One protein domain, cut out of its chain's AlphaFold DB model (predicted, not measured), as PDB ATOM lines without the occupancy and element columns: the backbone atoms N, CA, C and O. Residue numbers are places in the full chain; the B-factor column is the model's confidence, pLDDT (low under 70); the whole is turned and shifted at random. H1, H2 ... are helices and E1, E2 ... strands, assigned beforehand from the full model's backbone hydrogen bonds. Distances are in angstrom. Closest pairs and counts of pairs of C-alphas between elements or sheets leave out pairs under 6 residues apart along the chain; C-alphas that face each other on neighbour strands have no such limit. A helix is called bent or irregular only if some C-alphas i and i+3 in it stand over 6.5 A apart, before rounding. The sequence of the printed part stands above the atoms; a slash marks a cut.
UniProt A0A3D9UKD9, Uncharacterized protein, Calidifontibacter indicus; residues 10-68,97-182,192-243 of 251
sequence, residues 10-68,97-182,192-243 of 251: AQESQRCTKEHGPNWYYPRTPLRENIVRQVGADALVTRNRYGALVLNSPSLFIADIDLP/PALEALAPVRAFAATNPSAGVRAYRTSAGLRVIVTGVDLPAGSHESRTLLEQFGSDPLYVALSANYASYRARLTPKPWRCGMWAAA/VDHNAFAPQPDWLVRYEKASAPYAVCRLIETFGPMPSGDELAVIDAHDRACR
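What this domain is: This is residues 10 to 68, 97 to 182 and 192 to 243 of the 251 residues of an uncharacterized protein of Calidifontibacter indicus (UniProt A0A3D9UKD9). Two twisted four-stranded sheets, E4 E6 E5 E8 and E1 E2 E3 E7, come together along their edge strands E4 and E7 and wrap partly round one helix, H8. H3 and H4 cover the other face of the first sheet, H5 packs beside H4, H1 and H2 lie beyond H5, and H6 and H7 make one end of the long axis. The 197 printed residues hold eight named helices and eight named strands, in the order H1 H2 E1 E2 E3 E4 H3 E5 E6 H4 H5 E7 H6 H7 E8 H8; both sheets are antiparallel and the class is mixed. The whole is compact, with a radius of gyration of the C-alphas of 16.2 A, and spans 48 by 35 by 33 A.

How they stand to each other: One strongly twisted sheet runs E4 (residues 61 to 66), E6 (125 to 131), E5 (116 to 122), E8 (217 to 223). Within hydrogen-bond range are N 65 and O 126 at 2.8 A, N 118 and O 129 at 2.8 A in the hairpin E5 and E6, and N 119 and O 221 at 2.9 A. The other, only just strongly twisted with C-alphas up to 4.2 A off its best plane, runs E1 (34 to 39), E2 (43 to 47), E3 (53 to 57), E7 (165 to 168). E1, E2 and E3 form a meander, each the antiparallel neighbour of the one before. Within range here are N 36 and O 45 at 2.8 A, N 44 and O 56 at 2.9 A, and N 55 and O 167 at 2.8 A. The closest C-alphas of E4 and E7, Ile 62 and Tyr 165, are 5.6 A apart. H8 (229 to 242) runs along the strands of both sheets, over E2 and E3 at a height of 9.6 A and over E6 and E5 at 10.1 A, making two layers with the sheet of E1. On the opposite face of the sheet of E4, H3 (97 to 111) is over E6 and E5 at 9.1 A and H4 (140 to 148) over E4, three layers with H8. H4 and H5 (153 to 161) form a helical hairpin, touch at C-alphas 143 and 156, 6.6 A, and stand at a shallow tilt of 16 degrees, opposite ways; H5 only grazes each sheet. H2 (22 to 25) only just touches H5, with 3 pairs of C-alphas within 8 A, closest Pro 22 and Leu 154 at 6.0 A, and touches H1 (10 to 20) at C-alphas 25 and 17, 5.4 A. H6 (173 to 176) touches H7 (201 to 211) at C-alphas 176 and 210, 5.7 A. Every O i to N i+4 pair is within range in H1, H4, H5, H7 and H8, and 8 of 11 in H3; H2 and H6 are too short for one.

Where its parts are: H1 begins at C-alpha 10 (-48.475, 25.759, 39.139) and H8 ends at C-alpha 242 (-37.141, 43.608, 40.194). From first to last C-alpha H3 measures 22.6 A, E6 20.3 A, H8 19.6 A and E5 19.5 A. H3 is only just irregular, with C-alphas 101 and 104 6.7 A apart.

The domain as a whole: The two C-alphas farthest apart, Thr 111 and Asp 202, are 49.4 A apart. Residues 69 to 96 and 183 to 191 are not printed, with gaps of 7.8 A and 17.6 A between C-alphas. Of the links printed whole, H2 to E1 and E6 to H4 are short and the others tight. Residues 10 to 29, 192 and 196 to 197 are under pLDDT 70.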
ATOM      1  N   ALA A  10     -49.797  25.220  39.446       52.72
ATOM      2  CA  ALA A  10     -48.475  25.759  39.139       52.72
ATOM      3  C   ALA A  10     -47.356  25.279  40.092       52.72
ATOM      4  O   ALA A  10     -46.229  25.058  39.646       52.72
ATOM      5  N   GLN A  11     -47.646  25.070  41.380       51.72
ATOM      6  CA  GLN A  11     -46.714  24.424  42.315       51.72
ATOM      7  C   GLN A  11     -46.539  22.945  41.957       51.72
ATOM      8  O   GLN A  11     -45.419  22.437  41.952       51.72
ATOM      9  N   GLU A  12     -47.634  22.296  41.560       53.72
ATOM     10  CA  GLU A  12     -47.627  20.957  40.981       53.72
ATOM     11  C   GLU A  12     -46.809  20.923  39.686       53.72
ATOM     12  O   GLU A  12     -45.939  20.076  39.553       53.72
ATOM     13  N   SER A  13     -46.934  21.921  38.800       53.81
ATOM     14  CA  SER A  13     -46.100  21.991  37.593       53.81
ATOM     15  C   SER A  13     -44.600  22.086  37.896       53.81
ATOM     16  O   SER A  13     -43.822  21.400  37.243       53.81
ATOM     17  N   GLN A  14     -44.168  22.867  38.899       58.59
ATOM     18  CA  GLN A  14     -42.744  22.953  39.271       58.59
ATOM     19  C   GLN A  14     -42.237  21.650  39.874       58.59
ATOM     20  O   GLN A  14     -41.130  21.221  39.555       58.59
ATOM     21  N   ARG A  15     -43.061  20.999  40.695       58.38
ATOM     22  CA  ARG A  15     -42.751  19.686  41.248       58.38
ATOM     23  C   ARG A  15     -42.656  18.624  40.148       58.38
ATOM     24  O   ARG A  15     -41.622  17.980  40.029       58.38
ATOM     25  N   CYS A  16     -43.662  18.528  39.284       51.19
ATOM     26  CA  CYS A  16     -43.672  17.627  38.136       51.19
ATOM     27  C   CYS A  16     -42.526  17.917  37.163       51.19
ATOM     28  O   CYS A  16     -42.030  17.008  36.519       51.19
ATOM     29  N   THR A  17     -42.056  19.162  37.055       56.62
ATOM     30  CA  THR A  17     -40.866  19.474  36.248       56.62
ATOM     31  C   THR A  17     -39.598  18.890  36.852       56.62
ATOM     32  O   THR A  17     -38.768  18.348  36.127       56.62
ATOM     33  N   LYS A  18     -39.436  18.995  38.175       61.59
ATOM     34  CA  LYS A  18     -38.310  18.362  38.869       61.59
ATOM     35  C   LYS A  18     -38.362  16.835  38.729       61.59
ATOM     36  O   LYS A  18     -37.315  16.212  38.635       61.59
ATOM     37  N   GLU A  19     -39.562  16.256  38.661       61.69
ATOM     38  CA  GLU A  19     -39.784  14.807  38.523       61.69
ATOM     39  C   GLU A  19     -39.655  14.290  37.069       61.69
ATOM     40  O   GLU A  19     -39.104  13.215  36.854       61.69
ATOM     41  N   HIS A  20     -40.113  15.043  36.061       60.25
ATOM     42  CA  HIS A  20     -40.188  14.607  34.652       60.25
ATOM     43  C   HIS A  20     -39.186  15.303  33.710       60.25
ATOM     44  O   HIS A  20     -39.140  15.007  32.514       60.25
ATOM     45  N   GLY A  21     -38.370  16.222  34.231       62.56
ATOM     46  CA  GLY A  21     -37.346  16.945  33.480       62.56
ATOM     47  C   GLY A  21     -37.862  18.156  32.681       62.56
ATOM     48  O   GLY A  21     -39.066  18.425  32.616       62.56
ATOM     49  N   PRO A  22     -36.951  18.915  32.039       61.31
ATOM     50  CA  PRO A  22     -37.264  20.179  31.362       61.31
ATOM     51  C   PRO A  22     -38.296  20.039  30.245       61.31
ATOM     52  O   PRO A  22     -39.122  20.932  30.086       61.31
ATOM     53  N   ASN A  23     -38.288  18.912  29.525       61.91
ATOM     54  CA  ASN A  23     -39.171  18.661  28.381       61.91
ATOM     55  C   ASN A  23     -40.659  18.603  28.761       61.91
ATOM     56  O   ASN A  23     -41.514  18.846  27.911       61.91
ATOM     57  N   TRP A  24     -40.974  18.284  30.022       63.31
ATOM     58  CA  TRP A  24     -42.338  18.348  30.552       63.31
ATOM     59  C   TRP A  24     -42.793  19.794  30.798       63.31
ATOM     60  O   TRP A  24     -43.961  20.148  30.636       63.31
ATOM     61  N   TYR A  25     -41.859  20.648  31.205       63.00
ATOM     62  CA  TYR A  25     -42.139  22.007  31.647       63.00
ATOM     63  C   TYR A  25     -42.145  23.028  30.527       63.00
ATOM     64  O   TYR A  25     -43.019  23.899  30.493       63.00
ATOM     65  N   TYR A  26     -41.199  22.883  29.607       67.38
ATOM     66  CA  TYR A  26     -41.245  23.486  28.294       67.38
ATOM     67  C   TYR A  26     -40.938  22.406  27.253       67.38
ATOM     68  O   TYR A  26     -39.890  21.762  27.344       67.38
ATOM     69  N   PRO A  27     -41.806  22.198  26.247       61.66
ATOM     70  CA  PRO A  27     -41.438  21.359  25.119       61.66
ATOM     71  C   PRO A  27     -40.207  21.949  24.414       61.66
ATOM     72  O   PRO A  27     -39.888  23.136  24.560       61.66
ATOM     73  N   ARG A  28     -39.513  21.112  23.636       65.12
ATOM     74  CA  ARG A  28     -38.374  21.550  22.815       65.12
ATOM     75  C   ARG A  28     -38.741  22.758  21.941       65.12
ATOM     76  O   ARG A  28     -39.914  23.028  21.686       65.12
ATOM     77  N   THR A  29     -37.698  23.478  21.534       64.50
ATOM     78  CA  THR A  29     -37.729  24.726  20.764       64.50
ATOM     79  C   THR A  29     -38.770  24.752  19.631       64.50
ATOM     80  O   THR A  29     -39.063  23.719  19.025       64.50
ATOM     81  N   PRO A  30     -39.319  25.941  19.309       70.25
ATOM     82  CA  PRO A  30     -38.984  27.259  19.871       70.25
ATOM     83  C   PRO A  30     -39.674  27.547  21.218       70.25
ATOM     84  O   PRO A  30     -40.703  26.956  21.549       70.25
ATOM     85  N   LEU A  31     -39.102  28.470  22.002       79.19
ATOM     86  CA  LEU A  31     -39.704  28.942  23.250       79.19
ATOM     87  C   LEU A  31     -41.009  29.691  22.940       79.19
ATOM     88  O   LEU A  31     -40.985  30.728  22.290       79.19
ATOM     89  N   ARG A  32     -42.153  29.184  23.402       80.19
ATOM     90  CA  ARG A  32     -43.476  29.757  23.095       80.19
ATOM     91  C   ARG A  32     -43.900  30.755  24.165       80.19
ATOM     92  O   ARG A  32     -44.710  30.452  25.037       80.19
ATOM     93  N   GLU A  33     -43.275  31.923  24.142       85.56
ATOM     94  CA  GLU A  33     -43.540  33.002  25.092       85.56
ATOM     95  C   GLU A  33     -43.818  34.311  24.372       85.56
ATOM     96  O   GLU A  33     -43.303  34.548  23.274       85.56
ATOM     97  N   ASN A  34     -44.614  35.163  25.022       88.06
ATOM     98  CA  ASN A  34     -44.922  36.466  24.470       88.06
ATOM     99  C   ASN A  34     -43.733  37.407  24.588       88.06
ATOM    100  O   ASN A  34     -43.275  37.653  25.699       88.06
ATOM    101  N   ILE A  35     -43.233  37.921  23.465       90.62
ATOM    102  CA  ILE A  35     -42.172  38.931  23.466       90.62
ATOM    103  C   ILE A  35     -42.817  40.273  23.805       90.62
ATOM    104  O   ILE A  35     -43.683  40.756  23.083       90.62
ATOM    105  N   VAL A  36     -42.401  40.866  24.922       93.25
ATOM    106  CA  VAL A  36     -42.952  42.130  25.425       93.25
ATOM    107  C   VAL A  36     -42.132  43.311  24.922       93.25
ATOM    108  O   VAL A  36     -42.694  44.331  24.537       93.25
ATOM    109  N   ARG A  37     -40.799  43.196  24.964       95.06
ATOM    110  CA  ARG A  37     -39.859  44.222  24.483       95.06
ATOM    111  C   ARG A  37     -38.429  43.691  24.412       95.06
ATOM    112  O   ARG A  37     -38.089  42.739  25.116       95.06
ATOM    113  N   GLN A  38     -37.588  44.378  23.650       96.69
ATOM    114  CA  GLN A  38     -36.133  44.220  23.673       96.69
ATOM    115  C   GLN A  38     -35.491  45.122  24.741       96.69
ATOM    116  O   GLN A  38     -36.061  46.145  25.140       96.69
ATOM    117  N   VAL A  39     -34.322  44.718  25.234       96.25
ATOM    118  CA  VAL A  39     -33.491  45.420  26.217       96.25
ATOM    119  C   VAL A  39     -32.030  45.305  25.801       96.25
ATOM    120  O   VAL A  39     -31.557  44.206  25.531       96.25
ATOM    121  N   GLY A  40     -31.308  46.425  25.807       92.44
ATOM    122  CA  GLY A  40     -29.917  46.441  25.360       92.44
ATOM    123  C   GLY A  40     -29.789  45.982  23.904       92.44
ATOM    124  O   GLY A  40     -30.705  46.181  23.101       92.44
ATOM    125  N   ALA A  41     -28.655  45.365  23.581       90.69
ATOM    126  CA  ALA A  41     -28.353  44.918  22.226       90.69
ATOM    127  C   ALA A  41     -29.143  43.663  21.811       90.69
ATOM    128  O   ALA A  41     -29.650  43.611  20.692       90.69
ATOM    129  N   ASP A  42     -29.293  42.674  22.699       91.94
ATOM    130  CA  ASP A  42     -29.746  41.319  22.338       91.94
ATOM    131  C   ASP A  42     -30.727  40.664  23.333       91.94
ATOM    132  O   ASP A  42     -31.281  39.602  23.042       91.94
ATOM    133  N   ALA A  43     -30.983  41.278  24.494       97.12
ATOM    134  CA  ALA A  43     -31.835  40.683  25.515       97.12
ATOM    135  C   ALA A  43     -33.325  40.950  25.249       97.12
ATOM    136  O   ALA A  43     -33.734  42.020  24.790       97.12
ATOM    137  N   LEU A  44     -34.175  39.986  25.599       96.88
ATOM    138  CA  LEU A  44     -35.625  40.068  25.428       96.88
ATOM    139  C   LEU A  44     -36.338  39.919  26.765       96.88
ATOM    140  O   LEU A  44     -36.087  38.986  27.528       96.88
ATOM    141  N   VAL A  45     -37.309  40.788  27.019       97.50
ATOM    142  CA  VAL A  45     -38.304  40.557  28.063       97.50
ATOM    143  C   VAL A  45     -39.468  39.811  27.443       97.50
ATOM    144  O   VAL A  45     -40.147  40.328  26.553       97.50
ATOM    145  N   THR A  46     -39.715  38.606  27.940       94.50
ATOM    146  CA  THR A  46     -40.861  37.788  27.564       94.50
ATOM    147  C   THR A  46     -41.842  37.653  28.717       94.50
ATOM    148  O   THR A  46     -41.524  37.939  29.872       94.50
ATOM    149  N   ARG A  47     -43.049  37.181  28.418       91.75
ATOM    150  CA  ARG A  47     -44.012  36.723  29.408       91.75
ATOM    151  C   ARG A  47     -44.147  35.209  29.323       91.75
ATOM    152  O   ARG A  47     -44.517  34.659  28.287       91.75
ATOM    153  N   ASN A  48     -43.804  34.542  30.421       88.44
ATOM    154  CA  ASN A  48     -43.743  33.088  30.476       88.44
ATOM    155  C   ASN A  48     -45.127  32.438  30.622       88.44
ATOM    156  O   ASN A  48     -46.135  33.116  30.828       88.44
ATOM    157  N   ARG A  49     -45.166  31.099  30.623       82.25
ATOM    158  CA  ARG A  49     -46.410  30.310  30.728       82.25
ATOM    159  C   ARG A  49     -47.282  30.599  31.958       82.25
ATOM    160  O   ARG A  49     -48.455  30.245  31.956       82.25
ATOM    161  N   TYR A  50     -46.730  31.197  33.014       84.44
ATOM    162  CA  TYR A  50     -47.489  31.579  34.207       84.44
ATOM    163  C   TYR A  50     -48.001  33.019  34.164       84.44
ATOM    164  O   TYR A  50     -48.749  33.410  35.055       84.44
ATOM    165  N   GLY A  51     -47.584  33.803  33.170       89.19
ATOM    166  CA  GLY A  51     -47.886  35.224  33.043       89.19
ATOM    167  C   GLY A  51     -46.848  36.158  33.678       89.19
ATOM    168  O   GLY A  51     -47.053  37.370  33.656       89.19
ATOM    169  N   ALA A  52     -45.735  35.641  34.214       93.25
ATOM    170  CA  ALA A  52     -44.668  36.467  34.788       93.25
ATOM    171  C   ALA A  52     -43.697  36.964  33.707       93.25
ATOM    172  O   ALA A  52     -43.395  36.231  32.762       93.25
ATOM    173  N   LEU A  53     -43.178  38.182  33.875       96.88
ATOM    174  CA  LEU A  53     -42.129  38.725  33.019       96.88
ATOM    175  C   LEU A  53     -40.795  38.034  33.309       96.88
ATOM    176  O   LEU A  53     -40.443  37.788  34.468       96.88
ATOM    177  N   VAL A  54     -40.045  37.733  32.256       96.50
ATOM    178  CA  VAL A  54     -38.735  37.084  32.306       96.50
ATOM    179  C   VAL A  54     -37.797  37.809  31.352       96.50
ATOM    180  O   VAL A  54     -38.110  37.971  30.181       96.50
ATOM    181  N   LEU A  55     -36.654  38.252  31.859       98.25
ATOM    182  CA  LEU A  55     -35.510  38.660  31.064       98.25
ATOM    183  C   LEU A  55     -34.832  37.410  30.506       98.25
ATOM    184  O   LEU A  55     -34.565  36.475  31.259       98.25
ATOM    185  N   ASN A  56     -34.537  37.422  29.216       97.50
ATOM    186  CA  ASN A  56     -33.808  36.386  28.503       97.50
ATOM    187  C   ASN A  56     -32.593  37.060  27.868       97.50
ATOM    188  O   ASN A  56     -32.768  38.002  27.096       97.50
ATOM    189  N   SER A  57     -31.388  36.630  28.228       97.25
ATOM    190  CA  SER A  57     -30.145  37.157  27.663       97.25
ATOM    191  C   SER A  57     -29.251  36.004  27.204       97.25
ATOM    192  O   SER A  57     -29.049  35.064  27.978       97.25
ATOM    193  N   PRO A  58     -28.721  36.046  25.972       96.19
ATOM    194  CA  PRO A  58     -27.779  35.036  25.500       96.19
ATOM    195  C   PRO A  58     -26.357  35.254  26.045       96.19
ATOM    196  O   PRO A  58     -25.582  34.300  26.087       96.19
ATOM    197  N   SER A  59     -26.026  36.478  26.469       95.06
ATOM    198  CA  SER A  59     -24.656  36.948  26.723       95.06
ATOM    199  C   SER A  59     -24.406  37.407  28.166       95.06
ATOM    200  O   SER A  59     -23.323  37.172  28.695       95.06
ATOM    201  N   LEU A  60     -25.394  37.997  28.852       97.88
ATOM    202  CA  LEU A  60     -25.255  38.370  30.262       97.88
ATOM    203  C   LEU A  60     -25.433  37.132  31.143       97.88
ATOM    204  O   LEU A  60     -26.545  36.612  31.261       97.88
ATOM    205  N   PHE A  61     -24.359  36.688  31.794       98.44
ATOM    206  CA  PHE A  61     -24.393  35.514  32.662       98.44
ATOM    207  C   PHE A  61     -25.318  35.739  33.865       98.44
ATOM    208  O   PHE A  61     -25.117  36.666  34.656       98.44
ATOM    209  N   ILE A  62     -26.301  34.849  34.046       98.38
ATOM    210  CA  ILE A  62     -27.201  34.850  35.209       98.38
ATOM    211  C   ILE A  62     -27.308  33.441  35.791       98.38
ATOM    212  O   ILE A  62     -27.681  32.500  35.088       98.38
ATOM    213  N   ALA A  63     -27.081  33.317  37.096       97.44
ATOM    214  CA  ALA A  63     -27.321  32.109  37.879       97.44
ATOM    215  C   ALA A  63     -28.455  32.327  38.892       97.44
ATOM    216  O   ALA A  63     -28.412  33.285  39.663       97.44
ATOM    217  N   ASP A  64     -29.441  31.426  38.923       94.62
ATOM    218  CA  ASP A  64     -30.447  31.340  39.992       94.62
ATOM    219  C   ASP A  64     -30.083  30.143  40.898       94.62
ATOM    220  O   ASP A  64     -30.085  28.991  40.459       94.62
ATOM    221  N   ILE A  65     -29.775  30.428  42.166       93.19
ATOM    222  CA  ILE A  65     -29.354  29.457  43.186       93.19
ATOM    223  C   ILE A  65     -30.517  29.284  44.166       93.19
ATOM    224  O   ILE A  65     -30.818  30.189  44.949       93.19
ATOM    225  N   ASP A  66     -31.189  28.136  44.124       88.69
ATOM    226  CA  ASP A  66     -32.266  27.817  45.065       88.69
ATOM    227  C   ASP A  66     -31.664  27.347  46.395       88.69
ATOM    228  O   ASP A  66     -30.818  26.455  46.437       88.69
ATOM    229  N   LEU A  67     -32.127  27.922  47.505       86.12
ATOM    230  CA  LEU A  67     -31.747  27.446  48.828       86.12
ATOM    231  C   LEU A  67     -32.666  26.319  49.287       86.12
ATOM    232  O   LEU A  67     -33.852  26.309  48.940       86.12
ATOM    233  N   PRO A  68     -32.162  25.400  50.128       76.50
ATOM    234  CA  PRO A  68     -33.020  24.428  50.777       76.50
ATOM    235  C   PRO A  68     -34.120  25.155  51.552       76.50
ATOM    236  O   PRO A  68     -33.856  26.099  52.302       76.50
ATOM    237  N   PRO A  97     -28.595  30.218  55.604       74.25
ATOM    238  CA  PRO A  97     -28.349  29.476  54.370       74.25
ATOM    239  C   PRO A  97     -28.002  30.383  53.177       74.25
ATOM    240  O   PRO A  97     -27.358  29.947  52.226       74.25
ATOM    241  N   ALA A  98     -28.397  31.664  53.217       72.56
ATOM    242  CA  ALA A  98     -27.990  32.653  52.225       72.56
ATOM    243  C   ALA A  98     -26.493  32.994  52.282       72.56
ATOM    244  O   ALA A  98     -25.888  33.203  51.234       72.56
ATOM    245  N   LEU A  99     -25.890  33.035  53.473       74.69
ATOM    246  CA  LEU A  99     -24.458  33.298  53.643       74.69
ATOM    247  C   LEU A  99     -23.612  32.129  53.137       74.69
ATOM    248  O   LEU A  99     -22.590  32.355  52.496       74.69
ATOM    249  N   GLU A 100     -24.051  30.893  53.380       82.38
ATOM    250  CA  GLU A 100     -23.361  29.704  52.865       82.38
ATOM    251  C   GLU A 100     -23.390  29.661  51.334       82.38
ATOM    252  O   GLU A 100     -22.359  29.450  50.700       82.38
ATOM    253  N   ALA A 101     -24.539  29.955  50.721       85.81
ATOM    254  CA  ALA A 101     -24.658  29.976  49.263       85.81
ATOM    255  C   ALA A 101     -23.929  31.145  48.582       85.81
ATOM    256  O   ALA A 101     -23.681  31.087  47.379       85.81
ATOM    257  N   LEU A 102     -23.549  32.190  49.325       91.81
ATOM    258  CA  LEU A 102     -22.668  33.241  48.813       91.81
ATOM    259  C   LEU A 102     -21.196  32.817  48.774       91.81
ATOM    260  O   LEU A 102     -20.417  33.447  48.061       91.81
ATOM    261  N   ALA A 103     -20.782  31.778  49.507       93.00
ATOM    262  CA  ALA A 103     -19.370  31.406  49.590       93.00
ATOM    263  C   ALA A 103     -18.748  31.060  48.219       93.00
ATOM    264  O   ALA A 103     -17.696  31.626  47.912       93.00
ATOM    265  N   PRO A 104     -19.383  30.247  47.343       94.69
ATOM    266  CA  PRO A 104     -18.867  30.002  45.992       94.69
ATOM    267  C   PRO A 104     -18.801  31.274  45.136       94.69
ATOM    268  O   PRO A 104     -17.859  31.455  44.368       94.69
ATOM    269  N   VAL A 105     -19.770  32.182  45.302       96.25
ATOM    270  CA  VAL A 105     -19.856  33.451  44.562       96.25
ATOM    271  C   VAL A 105     -18.713  34.388  44.948       96.25
ATOM    272  O   VAL A 105     -18.024  34.927  44.085       96.25
ATOM    273  N   ARG A 106     -18.461  34.542  46.252       96.06
ATOM    274  CA  ARG A 106     -17.345  35.342  46.772       96.06
ATOM    275  C   ARG A 106     -15.994  34.742  46.396       96.06
ATOM    276  O   ARG A 106     -15.085  35.485  46.039       96.06
ATOM    277  N   ALA A 107     -15.865  33.415  46.445       96.50
ATOM    278  CA  ALA A 107     -14.650  32.726  46.019       96.50
ATOM    279  C   ALA A 107     -14.359  32.983  44.534       96.50
ATOM    280  O   ALA A 107     -13.230  33.320  44.192       96.50
ATOM    281  N   PHE A 108     -15.380  32.902  43.672       97.38
ATOM    282  CA  PHE A 108     -15.255  33.254  42.258       97.38
ATOM    283  C   PHE A 108     -14.834  34.714  42.061       97.38
ATOM    284  O   PHE A 108     -13.891  34.969  41.320       97.38
ATOM    285  N   ALA A 109     -15.475  35.663  42.749       97.19
ATOM    286  CA  ALA A 109     -15.119  37.079  42.646       97.19
ATOM    287  C   ALA A 109     -13.662  37.347  43.071       97.19
ATOM    288  O   ALA A 109     -12.966  38.141  42.444       97.19
ATOM    289  N   ALA A 110     -13.177  36.654  44.108       97.25
ATOM    290  CA  ALA A 110     -11.803  36.785  44.585       97.25
ATOM    291  C   ALA A 110     -10.765  36.208  43.604       97.25
ATOM    292  O   ALA A 110      -9.664  36.745  43.498       97.25
ATOM    293  N   THR A 111     -11.097  35.129  42.890       97.44
ATOM    294  CA  THR A 111     -10.193  34.496  41.915       97.44
ATOM    295  C   THR A 111     -10.313  35.072  40.503       97.44
ATOM    296  O   THR A 111      -9.438  34.815  39.681       97.44
ATOM    297  N   ASN A 112     -11.342  35.883  40.228       97.38
ATOM    298  CA  ASN A 112     -11.607  36.503  38.924       97.38
ATOM    299  C   ASN A 112     -11.787  38.030  39.060       97.38
ATOM    300  O   ASN A 112     -12.873  38.545  38.801       97.38
ATOM    301  N   PRO A 113     -10.741  38.787  39.441       96.44
ATOM    302  CA  PRO A 113     -10.863  40.217  39.748       96.44
ATOM    303  C   PRO A 113     -11.233  41.102  38.546       96.44
ATOM    304  O   PRO A 113     -11.623  42.252  38.734       96.44
ATOM    305  N   SER A 114     -11.107  40.594  37.314       96.94
ATOM    306  CA  SER A 114     -11.560  41.278  36.096       96.94
ATOM    307  C   SER A 114     -13.059  41.115  35.828       96.94
ATOM    308  O   SER A 114     -13.596  41.850  35.006       96.94
ATOM    309  N   ALA A 115     -13.729  40.167  36.490       98.00
ATOM    310  CA  ALA A 115     -15.162  39.953  36.359       98.00
ATOM    311  C   ALA A 115     -15.920  40.802  37.386       98.00
ATOM    312  O   ALA A 115     -15.578  40.827  38.572       98.00
ATOM    313  N   GLY A 116     -16.970  41.484  36.938       98.50
ATOM    314  CA  GLY A 116     -17.929  42.110  37.845       98.50
ATOM    315  C   GLY A 116     -18.916  41.061  38.353       98.50
ATOM    316  O   GLY A 116     -19.306  40.159  37.615       98.50
ATOM    317  N   VAL A 117     -19.324  41.150  39.617       98.50
ATOM    318  CA  VAL A 117     -20.294  40.218  40.212       98.50
ATOM    319  C   VAL A 117     -21.331  41.002  40.993       98.50
ATOM    320  O   VAL A 117     -20.982  41.824  41.834       98.50
ATOM    321  N   ARG A 118     -22.612  40.723  40.754       98.44
ATOM    322  CA  ARG A 118     -23.744  41.271  41.511       98.44
ATOM    323  C   ARG A 118     -24.551  40.120  42.083       98.44
ATOM    324  O   ARG A 118     -25.095  39.312  41.332       98.44
ATOM    325  N   ALA A 119     -24.633  40.040  43.405       97.75
ATOM    326  CA  ALA A 119     -25.424  39.031  44.094       97.75
ATOM    327  C   ALA A 119     -26.700  39.656  44.657       97.75
ATOM    328  O   ALA A 119     -26.674  40.725  45.269       97.75
ATOM    329  N   TYR A 120     -27.815  38.956  44.479       97.81
ATOM    330  CA  TYR A 120     -29.143  39.390  44.879       97.81
ATOM    331  C   TYR A 120     -29.818  38.319  45.733       97.81
ATOM    332  O   TYR A 120     -29.805  37.136  45.396       97.81
ATOM    333  N   ARG A 121     -30.502  38.730  46.800       96.19
ATOM    334  CA  ARG A 121     -31.407  37.871  47.561       96.19
ATOM    335  C   ARG A 121     -32.740  37.736  46.835       96.19
ATOM    336  O   ARG A 121     -33.354  38.747  46.522       96.19
ATOM    337  N   THR A 122     -33.231  36.518  46.629       95.31
ATOM    338  CA  THR A 122     -34.589  36.238  46.127       95.31
ATOM    339  C   THR A 122     -35.447  35.615  47.232       95.31
ATOM    340  O   THR A 122     -34.956  35.285  48.313       95.31
ATOM    341  N   SER A 123     -36.741  35.422  46.980       92.50
ATOM    342  CA  SER A 123     -37.628  34.725  47.925       92.50
ATOM    343  C   SER A 123     -37.337  33.222  48.072       92.50
ATOM    344  O   SER A 123     -37.778  32.628  49.051       92.50
ATOM    345  N   ALA A 124     -36.612  32.598  47.131       89.62
ATOM    346  CA  ALA A 124     -36.215  31.181  47.201       89.62
ATOM    347  C   ALA A 124     -34.707  30.956  47.370       89.62
ATOM    348  O   ALA A 124     -34.298  29.843  47.672       89.62
ATOM    349  N   GLY A 125     -33.879  31.984  47.206       93.25
ATOM    350  CA  GLY A 125     -32.441  31.828  47.331       93.25
ATOM    351  C   GLY A 125     -31.663  33.041  46.858       93.25
ATOM    352  O   GLY A 125     -31.875  34.139  47.378       93.25
ATOM    353  N   LEU A 126     -30.750  32.849  45.915       95.25
ATOM    354  CA  LEU A 126     -29.909  33.901  45.358       95.25
ATOM    355  C   LEU A 126     -30.075  33.989  43.843       95.25
ATOM    356  O   LEU A 126     -30.401  33.011  43.175       95.25
ATOM    357  N   ARG A 127     -29.830  35.180  43.313       97.81
ATOM    358  CA  ARG A 127     -29.533  35.403  41.903       97.81
ATOM    359  C   ARG A 127     -28.159  36.039  41.816       97.81
ATOM    360  O   ARG A 127     -27.866  36.939  42.597       97.81
ATOM    361  N   VAL A 128     -27.343  35.602  40.872       98.19
ATOM    362  CA  VAL A 128     -26.017  36.163  40.619       98.19
ATOM    363  C   VAL A 128     -25.948  36.591  39.164       98.19
ATOM    364  O   VAL A 128     -26.311  35.815  38.284       98.19
ATOM    365  N   ILE A 129     -25.498  37.816  38.928       98.62
ATOM    366  CA  ILE A 129     -25.150  38.327  37.602       98.62
ATOM    367  C   ILE A 129     -23.635  38.501  37.562       98.62
ATOM    368  O   ILE A 129     -23.065  39.075  38.493       98.62
ATOM    369  N   VAL A 130     -22.996  38.004  36.503       98.56
ATOM    370  CA  VAL A 130     -21.555  38.169  36.261       98.56
ATOM    371  C   VAL A 130     -21.360  38.973  34.979       98.56
ATOM    372  O   VAL A 130     -22.046  38.720  33.991       98.56
ATOM    373  N   THR A 131     -20.449  39.944  35.009       98.50
ATOM    374  CA  THR A 131     -20.163  40.868  33.901       98.50
ATOM    375  C   THR A 131     -18.687  40.862  33.529       98.50
ATOM    376  O   THR A 131     -17.837  40.471  34.333       98.50
ATOM    377  N   GLY A 132     -18.362  41.341  32.329       97.44
ATOM    378  CA  GLY A 132     -16.998  41.358  31.800       97.44
ATOM    379  C   GLY A 132     -16.477  39.963  31.448       97.44
ATOM    380  O   GLY A 132     -15.269  39.738  31.464       97.44
ATOM    381  N   VAL A 133     -17.382  39.018  31.173       96.06
ATOM    382  CA  VAL A 133     -17.067  37.625  30.833       96.06
ATOM    383  C   VAL A 133     -17.720  37.245  29.508       96.06
ATOM    384  O   VAL A 133     -18.862  37.611  29.251       96.06
ATOM    385  N   ASP A 134     -17.009  36.478  28.684       95.56
ATOM    386  CA  ASP A 134     -17.562  35.881  27.465       95.56
ATOM    387  C   ASP A 134     -18.019  34.454  27.775       95.56
ATOM    388  O   ASP A 134     -17.285  33.479  27.610       95.56
ATOM    389  N   LEU A 135     -19.224  34.346  28.337       96.44
ATOM    390  CA  LEU A 135     -19.854  33.074  28.682       96.44
ATOM    391  C   LEU A 135     -21.232  32.999  28.018       96.44
ATOM    392  O   LEU A 135     -22.238  33.221  28.688       96.44
ATOM    393  N   PRO A 136     -21.314  32.682  26.713       96.19
ATOM    394  CA  PRO A 136     -22.596  32.519  26.045       96.19
ATOM    395  C   PRO A 136     -23.406  31.392  26.688       96.19
ATOM    396  O   PRO A 136     -22.868  30.325  27.017       96.19
ATOM    397  N   ALA A 137     -24.711  31.601  26.832       95.31
ATOM    398  CA  ALA A 137     -25.602  30.616  27.424       95.31
ATOM    399  C   ALA A 137     -25.577  29.288  26.646       95.31
ATOM    400  O   ALA A 137     -25.815  29.243  25.440       95.31
ATOM    401  N   GLY A 138     -25.318  28.187  27.356       92.44
ATOM    402  CA  GLY A 138     -25.244  26.843  26.773       92.44
ATOM    403  C   GLY A 138     -23.838  26.396  26.365       92.44
ATOM    404  O   GLY A 138     -23.666  25.223  26.034       92.44
ATOM    405  N   SER A 139     -22.833  27.275  26.451       96.50
ATOM    406  CA  SER A 139     -21.415  26.891  26.368       96.50
ATOM    407  C   SER A 139     -21.015  25.929  27.498       96.50
ATOM    408  O   SER A 139     -21.662  25.877  28.551       96.50
ATOM    409  N   HIS A 140     -19.931  25.176  27.309       96.19
ATOM    410  CA  HIS A 140     -19.426  24.271  28.343       96.19
ATOM    411  C   HIS A 140     -18.968  25.041  29.592       96.19
ATOM    412  O   HIS A 140     -19.266  24.652  30.721       96.19
ATOM    413  N   GLU A 141     -18.315  26.178  29.387       96.69
ATOM    414  CA  GLU A 141     -17.791  27.065  30.418       96.69
ATOM    415  C   GLU A 141     -18.933  27.690  31.225       96.69
ATOM    416  O   GLU A 141     -18.902  27.673  32.457       96.69
ATOM    417  N   SER A 142     -19.998  28.151  30.550       97.25
ATOM    418  CA  SER A 142     -21.186  28.660  31.243       97.25
ATOM    419  C   SER A 142     -21.828  27.613  32.141       97.25
ATOM    420  O   SER A 142     -22.213  27.914  33.271       97.25
ATOM    421  N   ARG A 143     -21.937  26.376  31.649       96.06
ATOM    422  CA  ARG A 143     -22.518  25.261  32.389       96.06
ATOM    423  C   ARG A 143     -21.703  24.954  33.637       96.06
ATOM    424  O   ARG A 143     -22.277  24.870  34.718       96.06
ATOM    425  N   THR A 144     -20.386  24.851  33.484       96.69
ATOM    426  CA  THR A 144     -19.458  24.607  34.590       96.69
ATOM    427  C   THR A 144     -19.598  25.677  35.670       96.69
ATOM    428  O   THR A 144     -19.694  25.341  36.849       96.69
ATOM    429  N   LEU A 145     -19.697  26.958  35.295       97.38
ATOM    430  CA  LEU A 145     -19.863  28.036  36.272       97.38
ATOM    431  C   LEU A 145     -21.247  28.019  36.948       97.38
ATOM    432  O   LEU A 145     -21.346  28.231  38.156       97.38
ATOM    433  N   LEU A 146     -22.321  27.728  36.204       97.44
ATOM    434  CA  LEU A 146     -23.659  27.563  36.784       97.44
ATOM    435  C   LEU A 146     -23.687  26.437  37.828       97.44
ATOM    436  O   LEU A 146     -24.277  26.611  38.897       97.44
ATOM    437  N   GLU A 147     -23.047  25.306  37.522       95.00
ATOM    438  CA  GLU A 147     -22.913  24.150  38.414       95.00
ATOM    439  C   GLU A 147     -22.028  24.483  39.626       95.00
ATOM    440  O   GLU A 147     -22.405  24.171  40.755       95.00
ATOM    441  N   GLN A 148     -20.918  25.206  39.429       94.88
ATOM    442  CA  GLN A 148     -20.050  25.694  40.509       94.88
ATOM    443  C   GLN A 148     -20.796  26.610  41.491       94.88
ATOM    444  O   GLN A 148     -20.572  26.534  42.699       94.88
ATOM    445  N   PHE A 149     -21.694  27.466  40.997       95.88
ATOM    446  CA  PHE A 149     -22.556  28.301  41.839       95.88
ATOM    447  C   PHE A 149     -23.707  27.534  42.499       95.88
ATOM    448  O   PHE A 149     -24.380  28.087  43.366       95.88
ATOM    449  N   GLY A 150     -23.939  26.272  42.131       93.19
ATOM    450  CA  GLY A 150     -25.050  25.485  42.659       93.19
ATOM    451  C   GLY A 150     -26.404  25.888  42.077       93.19
ATOM    452  O   GLY A 150     -27.422  25.802  42.765       93.19
ATOM    453  N   SER A 151     -26.435  26.348  40.822       93.50
ATOM    454  CA  SER A 151     -27.696  26.613  40.120       93.50
ATOM    455  C   SER A 151     -28.530  25.336  40.000       93.50
ATOM    456  O   SER A 151     -27.993  24.243  39.813       93.50
ATOM    457  N   ASP A 152     -29.857  25.464  40.068       87.31
ATOM    458  CA  ASP A 152     -30.750  24.303  39.972       87.31
ATOM    459  C   ASP A 152     -30.584  23.569  38.610       87.31
ATOM    460  O   ASP A 152     -30.540  24.221  37.560       87.31
ATOM    461  N   PRO A 153     -30.516  22.220  38.576       87.69
ATOM    462  CA  PRO A 153     -30.241  21.468  37.344       87.69
ATOM    463  C   PRO A 153     -31.236  21.712  36.203       87.69
ATOM    464  O   PRO A 153     -30.863  21.653  35.028       87.69
ATOM    465  N   LEU A 154     -32.503  22.002  36.520       85.56
ATOM    466  CA  LEU A 154     -33.494  22.355  35.509       85.56
ATOM    467  C   LEU A 154     -33.163  23.722  34.899       85.56
ATOM    468  O   LEU A 154     -33.287  23.876  33.684       85.56
ATOM    469  N   TYR A 155     -32.733  24.697  35.702       89.31
ATOM    470  CA  TYR A 155     -32.281  25.993  35.192       89.31
ATOM    471  C   TYR A 155     -31.094  25.842  34.232       89.31
ATOM    472  O   TYR A 155     -31.124  26.402  33.135       89.31
ATOM    473  N   VAL A 156     -30.098  25.029  34.599       91.56
ATOM    474  CA  VAL A 156     -28.933  24.734  33.745       91.56
ATOM    475  C   VAL A 156     -29.371  24.117  32.413       91.56
ATOM    476  O   VAL A 156     -28.973  24.583  31.345       91.56
ATOM    477  N   ALA A 157     -30.253  23.114  32.458       88.56
ATOM    478  CA  ALA A 157     -30.749  22.448  31.257       88.56
ATOM    479  C   ALA A 157     -31.575  23.381  30.354       88.56
ATOM    480  O   ALA A 157     -31.409  23.362  29.136       88.56
ATOM    481  N   LEU A 158     -32.452  24.212  30.929       87.06
ATOM    482  CA  LEU A 158     -33.244  25.182  30.165       87.06
ATOM    483  C   LEU A 158     -32.359  26.259  29.532       87.06
ATOM    484  O   LEU A 158     -32.593  26.619  28.380       87.06
ATOM    485  N   SER A 159     -31.344  26.736  30.256       91.00
ATOM    486  CA  SER A 159     -30.422  27.754  29.744       91.00
ATOM    487  C   SER A 159     -29.666  27.249  28.517       91.00
ATOM    488  O   SER A 159     -29.566  27.964  27.523       91.00
ATOM    489  N   ALA A 160     -29.228  25.985  28.542       89.94
ATOM    490  CA  ALA A 160     -28.605  25.335  27.392       89.94
ATOM    491  C   ALA A 160     -29.595  25.097  26.237       89.94
ATOM    492  O   ALA A 160     -29.294  25.422  25.093       89.94
ATOM    493  N   ASN A 161     -30.794  24.578  26.522       88.69
ATOM    494  CA  ASN A 161     -31.790  24.256  25.491       88.69
ATOM    495  C   ASN A 161     -32.264  25.479  24.694       88.69
ATOM    496  O   ASN A 161     -32.626  25.339  23.526       88.69
ATOM    497  N   TYR A 162     -32.306  26.653  25.327       88.75
ATOM    498  CA  TYR A 162     -32.750  27.898  24.698       88.75
ATOM    499  C   TYR A 162     -31.610  28.858  24.360       88.75
ATOM    500  O   TYR A 162     -31.905  29.949  23.880       88.75
ATOM    501  N   ALA A 163     -30.353  28.476  24.615       93.38
ATOM    502  CA  ALA A 163     -29.186  29.351  24.491       93.38
ATOM    503  C   ALA A 163     -29.431  30.737  25.123       93.38
ATOM    504  O   ALA A 163     -29.159  31.777  24.528       93.38
ATOM    505  N   SER A 164     -30.021  30.750  26.324       95.19
ATOM    506  CA  SER A 164     -30.370  31.985  27.029       95.19
ATOM    507  C   SER A 164     -30.398  31.785  28.537       95.19
ATOM    508  O   SER A 164     -31.127  30.932  29.045       95.19
ATOM    509  N   TYR A 165     -29.715  32.662  29.267       97.44
ATOM    510  CA  TYR A 165     -29.946  32.863  30.693       97.44
ATOM    511  C   TYR A 165     -31.306  33.505  30.920       97.44
ATOM    512  O   TYR A 165     -31.773  34.286  30.085       97.44
ATOM    513  N   ARG A 166     -31.956  33.178  32.041       95.25
ATOM    514  CA  ARG A 166     -33.330  33.611  32.311       95.25
ATOM    515  C   ARG A 166     -33.484  34.171  33.719       95.25
ATOM    516  O   ARG A 166     -33.309  33.463  34.701       95.25
ATOM    517  N   ALA A 167     -33.938  35.412  33.832       97.00
ATOM    518  CA  ALA A 167     -34.211  36.066  35.107       97.00
ATOM    519  C   ALA A 167     -35.672  36.508  35.187       97.00
ATOM    520  O   ALA A 167     -36.128  37.326  34.396       97.00
ATOM    521  N   ARG A 168     -36.438  36.009  36.166       96.62
ATOM    522  CA  ARG A 168     -37.794  36.545  36.411       96.62
ATOM    523  C   ARG A 168     -37.698  38.014  36.823       96.62
ATOM    524  O   ARG A 168     -36.900  38.324  37.704       96.62
ATOM    525  N   LEU A 169     -38.519  38.858  36.203       98.50
ATOM    526  CA  LEU A 169     -38.639  40.297  36.459       98.50
ATOM    527  C   LEU A 169     -39.894  40.658  37.256       98.50
ATOM    528  O   LEU A 169     -39.977  41.753  37.799       98.50
ATOM    529  N   THR A 170     -40.865  39.746  37.346       97.62
ATOM    530  CA  THR A 170     -42.033  39.882  38.226       97.62
ATOM    531  C   THR A 170     -42.248  38.609  39.057       97.62
ATOM    532  O   THR A 170     -41.815  37.522  38.644       97.62
ATOM    533  N   PRO A 171     -42.914  38.702  40.225       96.19
ATOM    534  CA  PRO A 171     -43.131  37.564  41.114       96.19
ATOM    535  C   PRO A 171     -43.857  36.383  40.469       96.19
ATOM    536  O   PRO A 171     -44.700  36.546  39.586       96.19
ATOM    537  N   LYS A 172     -43.635  35.168  40.973       92.88
ATOM    538  CA  LYS A 172     -44.500  34.029  40.614       92.88
ATOM    539  C   LYS A 172     -45.934  34.326  41.103       92.88
ATOM    540  O   LYS A 172     -46.074  34.610  42.292       92.88
ATOM    541  N   PRO A 173     -46.995  34.208  40.275       93.50
ATOM    542  CA  PRO A 173     -48.355  34.609  40.663       93.50
ATOM    543  C   PRO A 173     -48.826  34.054  42.014       93.50
ATOM    544  O   PRO A 173     -49.397  34.782  42.821       93.50
ATOM    545  N   TRP A 174     -48.504  32.795  42.323       92.62
ATOM    546  CA  TRP A 174     -48.931  32.148  43.569       92.62
ATOM    547  C   TRP A 174     -48.215  32.654  44.818       92.62
ATOM    548  O   TRP A 174     -48.743  32.503  45.916       92.62
ATOM    549  N   ARG A 175     -47.049  33.295  44.681       91.69
ATOM    550  CA  ARG A 175     -46.409  34.005  45.800       91.69
ATOM    551  C   ARG A 175     -47.119  35.321  46.122       91.69
ATOM    552  O   ARG A 175     -47.009  35.804  47.240       91.69
ATOM    553  N   CYS A 176     -47.909  35.830  45.179       93.44
ATOM    554  CA  CYS A 176     -48.799  36.978  45.344       93.44
ATOM    555  C   CYS A 176     -50.265  36.561  45.573       93.44
ATOM    556  O   CYS A 176     -51.169  37.377  45.420       93.44
ATOM    557  N   GLY A 177     -50.529  35.287  45.894       91.94
ATOM    558  CA  GLY A 177     -51.886  34.789  46.145       91.94
ATOM    559  C   GLY A 177     -52.749  34.604  44.892       91.94
ATOM    560  O   GLY A 177     -53.966  34.486  45.009       91.94
ATOM    561  N   MET A 178     -52.145  34.560  43.701       91.75
ATOM    562  CA  MET A 178     -52.849  34.368  42.436       91.75
ATOM    563  C   MET A 178     -52.536  33.040  41.757       91.75
ATOM    564  O   MET A 178     -51.439  32.490  41.836       91.75
ATOM    565  N   TRP A 179     -53.512  32.553  41.006       89.00
ATOM    566  CA  TRP A 179     -53.328  31.446  40.081       89.00
ATOM    567  C   TRP A 179     -52.468  31.867  38.888       89.00
ATOM    568  O   TRP A 179     -52.499  33.026  38.469       89.00
ATOM    569  N   ALA A 180     -51.704  30.920  38.336       87.00
ATOM    570  CA  ALA A 180     -51.012  31.134  37.069       87.00
ATOM    571  C   ALA A 180     -52.017  31.506  35.971       87.00
ATOM    572  O   ALA A 180     -53.165  31.056  36.003       87.00
ATOM    573  N   ALA A 181     -51.582  32.319  35.013       83.81
ATOM    574  CA  ALA A 181     -52.393  32.642  33.851       83.81
ATOM    575  C   ALA A 181     -52.807  31.359  33.116       83.81
ATOM    576  O   ALA A 181     -51.967  30.503  32.815       83.81
ATOM    577  N   ALA A 182     -54.104  31.234  32.842       71.44
ATOM    578  CA  ALA A 182     -54.617  30.196  31.965       71.44
ATOM    579  C   ALA A 182     -54.216  30.540  30.527       71.44
ATOM    580  O   ALA A 182     -54.481  31.649  30.062       71.44
ATOM    581  N   VAL A 192     -45.521  29.528  15.702       67.06
ATOM    582  CA  VAL A 192     -45.393  30.261  16.966       67.06
ATOM    583  C   VAL A 192     -45.533  31.744  16.677       67.06
ATOM    584  O   VAL A 192     -44.578  32.391  16.263       67.06
ATOM    585  N   ASP A 193     -46.735  32.278  16.887       72.12
ATOM    586  CA  ASP A 193     -46.933  33.723  16.945       72.12
ATOM    587  C   ASP A 193     -46.619  34.204  18.361       72.12
ATOM    588  O   ASP A 193     -47.439  34.093  19.270       72.12
ATOM    589  N   HIS A 194     -45.416  34.742  18.549       74.00
ATOM    590  CA  HIS A 194     -44.988  35.281  19.835       74.00
ATOM    591  C   HIS A 194     -45.933  36.380  20.358       74.00
ATOM    592  O   HIS A 194     -46.047  36.562  21.562       74.00
ATOM    593  N   ASN A 195     -46.698  37.078  19.523       71.81
ATOM    594  CA  ASN A 195     -47.657  38.072  20.010       71.81
ATOM    595  C   ASN A 195     -48.969  37.451  20.516       71.81
ATOM    596  O   ASN A 195     -49.649  38.060  21.339       71.81
ATOM    597  N   ALA A 196     -49.286  36.215  20.119       66.75
ATOM    598  CA  ALA A 196     -50.516  35.524  20.506       66.75
ATOM    599  C   ALA A 196     -50.487  34.913  21.924       66.75
ATOM    600  O   ALA A 196     -51.533  34.538  22.448       66.75
ATOM    601  N   PHE A 197     -49.323  34.822  22.582       69.25
ATOM    602  CA  PHE A 197     -49.179  34.185  23.908       69.25
ATOM    603  C   PHE A 197     -49.423  35.133  25.100       69.25
ATOM    604  O   PHE A 197     -48.848  34.945  26.175       69.25
ATOM    605  N   ALA A 198     -50.223  36.185  24.924       72.56
ATOM    606  CA  ALA A 198     -50.527  37.126  25.999       72.56
ATOM    607  C   ALA A 198     -51.605  36.561  26.954       72.56
ATOM    608  O   ALA A 198     -52.606  36.011  26.487       72.56
ATOM    609  N   PRO A 199     -51.459  36.718  28.286       79.94
ATOM    610  CA  PRO A 199     -52.530  36.403  29.222       79.94
ATOM    611  C   PRO A 199     -53.787  37.225  28.947       79.94
ATOM    612  O   PRO A 199     -53.714  38.348  28.450       79.94
ATOM    613  N   GLN A 200     -54.927  36.702  29.394       85.00
ATOM    614  CA  GLN A 200     -56.191  37.437  29.391       85.00
ATOM    615  C   GLN A 200     -56.028  38.821  30.061       85.00
ATOM    616  O   GLN A 200     -55.490  38.877  31.176       85.00
ATOM    617  N   PRO A 201     -56.510  39.923  29.450       88.31
ATOM    618  CA  PRO A 201     -56.315  41.281  29.973       88.31
ATOM    619  C   PRO A 201     -56.748  41.455  31.437       88.31
ATOM    620  O   PRO A 201     -56.007  42.006  32.248       88.31
ATOM    621  N   ASP A 202     -57.896  40.889  31.816       90.88
ATOM    622  CA  ASP A 202     -58.398  40.936  33.196       90.88
ATOM    623  C   ASP A 202     -57.492  40.209  34.196       90.88
ATOM    624  O   ASP A 202     -57.353  40.631  35.348       90.88
ATOM    625  N   TRP A 203     -56.876  39.097  33.780       92.06
ATOM    626  CA  TRP A 203     -55.904  38.399  34.618       92.06
ATOM    627  C   TRP A 203     -54.659  39.264  34.808       92.06
ATOM    628  O   TRP A 203     -54.166  39.366  35.931       92.06
ATOM    629  N   LEU A 204     -54.196  39.924  33.742       91.56
ATOM    630  CA  LEU A 204     -53.017  40.783  33.782       91.56
ATOM    631  C   LEU A 204     -53.207  41.957  34.749       91.56
ATOM    632  O   LEU A 204     -52.374  42.140  35.634       91.56
ATOM    633  N   VAL A 205     -54.335  42.667  34.666       95.00
ATOM    634  CA  VAL A 205     -54.663  43.777  35.583       95.00
ATOM    635  C   VAL A 205     -54.673  43.311  37.043       95.00
ATOM    636  O   VAL A 205     -54.127  43.972  37.930       95.00
ATOM    637  N   ARG A 206     -55.266  42.141  37.319       96.06
ATOM    638  CA  ARG A 206     -55.280  41.560  38.673       96.06
ATOM    639  C   ARG A 206     -53.876  41.181  39.139       96.06
ATOM    640  O   ARG A 206     -53.538  41.448  40.290       96.06
ATOM    641  N   TYR A 207     -53.065  40.597  38.259       95.56
ATOM    642  CA  TYR A 207     -51.696  40.181  38.555       95.56
ATOM    643  C   TYR A 207     -50.771  41.364  38.833       95.56
ATOM    644  O   TYR A 207     -50.030  41.344  39.816       95.56
ATOM    645  N   GLU A 208     -50.854  42.427  38.041       95.56
ATOM    646  CA  GLU A 208     -50.094  43.655  38.277       95.56
ATOM    647  C   GLU A 208     -50.445  44.257  39.641       95.56
ATOM    648  O   GLU A 208     -49.552  44.520  40.448       95.56
ATOM    649  N   LYS A 209     -51.738  44.339  39.975       97.75
ATOM    650  CA  LYS A 209     -52.188  44.795  41.298       97.75
ATOM    651  C   LYS A 209     -51.706  43.895  42.441       97.75
ATOM    652  O   LYS A 209     -51.271  44.406  43.469       97.75
ATOM    653  N   ALA A 210     -51.791  42.573  42.287       97.12
ATOM    654  CA  ALA A 210     -51.386  41.620  43.322       97.12
ATOM    655  C   ALA A 210     -49.864  41.572  43.527       97.12
ATOM    656  O   ALA A 210     -49.398  41.313  44.634       97.12
ATOM    657  N   SER A 211     -49.091  41.811  42.467       97.25
ATOM    658  CA  SER A 211     -47.625  41.769  42.499       97.25
ATOM    659  C   SER A 211     -46.983  43.075  42.980       97.25
ATOM    660  O   SER A 211     -45.886  43.039  43.534       97.25
ATOM    661  N   ALA A 212     -47.676  44.213  42.850       97.50
ATOM    662  CA  ALA A 212     -47.185  45.544  43.221       97.50
ATOM    663  C   ALA A 212     -46.605  45.701  44.650       97.50
ATOM    664  O   ALA A 212     -45.696  46.517  44.815       97.50
ATOM    665  N   PRO A 213     -47.058  44.976  45.693       98.00
ATOM    666  CA  PRO A 213     -46.469  45.068  47.035       98.00
ATOM    667  C   PRO A 213     -45.114  44.366  47.203       98.00
ATOM    668  O   PRO A 213     -44.557  44.406  48.299       98.00
ATOM    669  N   TYR A 214     -44.595  43.705  46.167       98.31
ATOM    670  CA  TYR A 214     -43.407  42.862  46.263       98.31
ATOM    671  C   TYR A 214     -42.253  43.357  45.388       98.31
ATOM    672  O   TYR A 214     -42.447  43.992  44.347       98.31
ATOM    673  N   ALA A 215     -41.041  43.018  45.819       98.44
ATOM    674  CA  ALA A 215     -39.848  42.986  44.983       98.44
ATOM    675  C   ALA A 215     -39.536  41.533  44.593       98.44
ATOM    676  O   ALA A 215     -39.913  40.595  45.298       98.44
ATOM    677  N   VAL A 216     -38.836  41.331  43.477       98.31
ATOM    678  CA  VAL A 216     -38.450  39.978  43.030       98.31
ATOM    679  C   VAL A 216     -37.146  39.541  43.681       98.31
ATOM    680  O   VAL A 216     -36.993  38.398  44.126       98.31
ATOM    681  N   CYS A 217     -36.198  40.467  43.748       98.06
ATOM    682  CA  CYS A 217     -34.933  40.272  44.422       98.06
ATOM    683  C   CYS A 217     -34.462  41.577  45.062       98.06
ATOM    684  O   CYS A 217     -35.034  42.633  44.812       98.06
ATOM    685  N   ARG A 218     -33.443  41.486  45.914       97.88
ATOM    686  CA  ARG A 218     -32.782  42.612  46.577       97.88
ATOM    687  C   ARG A 218     -31.286  42.518  46.345       97.88
ATOM    688  O   ARG A 218     -30.741  41.444  46.580       97.88
ATOM    689  N   LEU A 219     -30.628  43.592  45.922       97.94
ATOM    690  CA  LEU A 219     -29.170  43.595  45.785       97.94
ATOM    691  C   LEU A 219     -28.529  43.462  47.174       97.94
ATOM    692  O   LEU A 219     -28.952  44.130  48.116       97.94
ATOM    693  N   ILE A 220     -27.551  42.567  47.318       95.81
ATOM    694  CA  ILE A 220     -26.872  42.330  48.602       95.81
ATOM    695  C   ILE A 220     -25.363  42.541  48.525       95.81
ATOM    696  O   ILE A 220     -24.799  43.069  49.476       95.81
ATOM    697  N   GLU A 221     -24.711  42.179  47.417       95.88
ATOM    698  CA  GLU A 221     -23.265  42.362  47.249       95.88
ATOM    699  C   GLU A 221     -22.918  42.742  45.811       95.88
ATOM    700  O   GLU A 221     -23.608  42.367  44.859       95.88
ATOM    701  N   THR A 222     -21.838  43.501  45.651       97.81
ATOM    702  CA  THR A 222     -21.243  43.823  44.354       97.81
ATOM    703  C   THR A 222     -19.725  43.746  44.471       97.81
ATOM    704  O   THR A 222     -19.158  44.237  45.445       97.81
ATOM    705  N   PHE A 223     -19.078  43.132  43.484       96.88
ATOM    706  CA  PHE A 223     -17.630  42.959  43.397       96.88
ATOM    707  C   PHE A 223     -17.131  43.314  41.998       96.88
ATOM    708  O   PHE A 223     -17.893  43.243  41.034       96.88
ATOM    709  N   GLY A 224     -15.833  43.601  41.897       96.94
ATOM    710  CA  GLY A 224     -15.154  43.765  40.616       96.94
ATOM    711  C   GLY A 224     -15.453  45.095  39.910       96.94
ATOM    712  O   GLY A 224     -15.959  46.034  40.533       96.94
ATOM    713  N   PRO A 225     -15.073  45.207  38.626       97.50
ATOM    714  CA  PRO A 225     -15.240  46.422  37.840       97.50
ATOM    715  C   PRO A 225     -16.704  46.700  37.481       97.50
ATOM    716  O   PRO A 225     -17.582  45.845  37.593       97.50
ATOM    717  N   MET A 226     -16.950  47.922  37.004       96.38
ATOM    718  CA  MET A 226     -18.246  48.300  36.444       96.38
ATOM    719  C   MET A 226     -18.549  47.501  35.164       96.38
ATOM    720  O   MET A 226     -17.626  47.259  34.382       96.38
ATOM    721  N   PRO A 227     -19.821  47.137  34.915       97.19
ATOM    722  CA  PRO A 227     -20.229  46.508  33.662       97.19
ATOM    723  C   PRO A 227     -19.958  47.406  32.449       97.19
ATOM    724  O   PRO A 227     -19.907  48.635  32.568       97.19
ATOM    725  N   SER A 228     -19.858  46.800  31.266       96.31
ATOM    726  CA  SER A 228     -19.913  47.536  29.997       96.31
ATOM    727  C   SER A 228     -21.262  48.248  29.812       96.31
ATOM    728  O   SER A 228     -22.230  47.968  30.519       96.31
ATOM    729  N   GLY A 229     -21.355  49.166  28.842       96.12
ATOM    730  CA  GLY A 229     -22.601  49.896  28.571       96.12
ATOM    731  C   GLY A 229     -23.785  48.982  28.227       96.12
ATOM    732  O   GLY A 229     -24.892  49.207  28.718       96.12
ATOM    733  N   ASP A 230     -23.542  47.923  27.451       95.06
ATOM    734  CA  ASP A 230     -24.582  46.971  27.045       95.06
ATOM    735  C   ASP A 230     -25.046  46.102  28.219       95.06
ATOM    736  O   ASP A 230     -26.249  45.960  28.454       95.06
ATOM    737  N   GLU A 231     -24.109  45.581  29.016       97.75
ATOM    738  CA  GLU A 231     -24.436  44.830  30.232       97.75
ATOM    739  C   GLU A 231     -25.182  45.708  31.239       97.75
ATOM    740  O   GLU A 231     -26.176  45.274  31.825       97.75
ATOM    741  N   LEU A 232     -24.745  46.960  31.413       97.81
ATOM    742  CA  LEU A 232     -25.378  47.913  32.318       97.81
ATOM    743  C   LEU A 232     -26.821  48.209  31.896       97.81
ATOM    744  O   LEU A 232     -27.701  48.222  32.749       97.81
ATOM    745  N   ALA A 233     -27.101  48.360  30.599       97.88
ATOM    746  CA  ALA A 233     -28.464  48.570  30.111       97.88
ATOM    747  C   ALA A 233     -29.403  47.400  30.465       97.88
ATOM    748  O   ALA A 233     -30.569  47.606  30.824       97.88
ATOM    749  N   VAL A 234     -28.898  46.164  30.392       98.38
ATOM    750  CA  VAL A 234     -29.649  44.960  30.773       98.38
ATOM    751  C   VAL A 234     -29.817  44.869  32.295       98.38
ATOM    752  O   VAL A 234     -30.923  44.587  32.770       98.38
ATOM    753  N   ILE A 235     -28.765  45.166  33.061       98.56
ATOM    754  CA  ILE A 235     -28.786  45.183  34.532       98.56
ATOM    755  C   ILE A 235     -29.744  46.254  35.056       98.56
ATOM    756  O   ILE A 235     -30.564  45.950  35.914       98.56
ATOM    757  N   ASP A 236     -29.735  47.466  34.506       98.44
ATOM    758  CA  ASP A 236     -30.635  48.549  34.913       98.44
ATOM    759  C   ASP A 236     -32.102  48.201  34.640       98.44
ATOM    760  O   ASP A 236     -32.997  48.495  35.442       98.44
ATOM    761  N   ALA A 237     -32.377  47.553  33.505       98.44
ATOM    762  CA  ALA A 237     -33.713  47.068  33.192       98.44
ATOM    763  C   ALA A 237     -34.161  45.959  34.155       98.44
ATOM    764  O   ALA A 237     -35.327  45.953  34.566       98.44
ATOM    765  N   HIS A 238     -33.254  45.048  34.520       98.69
ATOM    766  CA  HIS A 238     -33.489  44.030  35.541       98.69
ATOM    767  C   HIS A 238     -33.763  44.669  36.905       98.69
ATOM    768  O   HIS A 238     -34.813  44.423  37.495       98.69
ATOM    769  N   ASP A 239     -32.866  45.527  37.384       98.75
ATOM    770  CA  ASP A 239     -32.891  46.095  38.729       98.75
ATOM    771  C   ASP A 239     -34.137  46.962  38.946       98.75
ATOM    772  O   ASP A 239     -34.812  46.853  39.976       98.75
ATOM    773  N   ARG A 240     -34.523  47.741  37.926       98.50
ATOM    774  CA  ARG A 240     -35.762  48.528  37.927       98.50
ATOM    775  C   ARG A 240     -37.007  47.651  38.011       98.50
ATOM    776  O   ARG A 240     -37.896  47.943  38.809       98.50
ATOM    777  N   ALA A 241     -37.090  46.600  37.195       98.31
ATOM    778  CA  ALA A 241     -38.259  45.722  37.175       98.31
ATOM    779  C   ALA A 241     -38.365  44.880  38.459       98.31
ATOM    780  O   ALA A 241     -39.448  44.744  39.022       98.31
ATOM    781  N   CYS A 242     -37.230  44.390  38.963       98.69
ATOM    782  CA  CYS A 242     -37.141  43.608  40.194       98.69
ATOM    783  C   CYS A 242     -37.288  44.448  41.470       98.69
ATOM    784  O   CYS A 242     -37.575  43.877  42.524       98.69
ATOM    785  N   ARG A 243     -37.126  45.778  41.377       98.50
ATOM    786  CA  ARG A 243     -37.213  46.752  42.481       98.50
ATOM    787  C   ARG A 243     -36.203  46.469  43.591       98.50
ATOM    788  O   ARG A 243     -36.557  46.442  44.774       98.50
TER     789      ARG A 243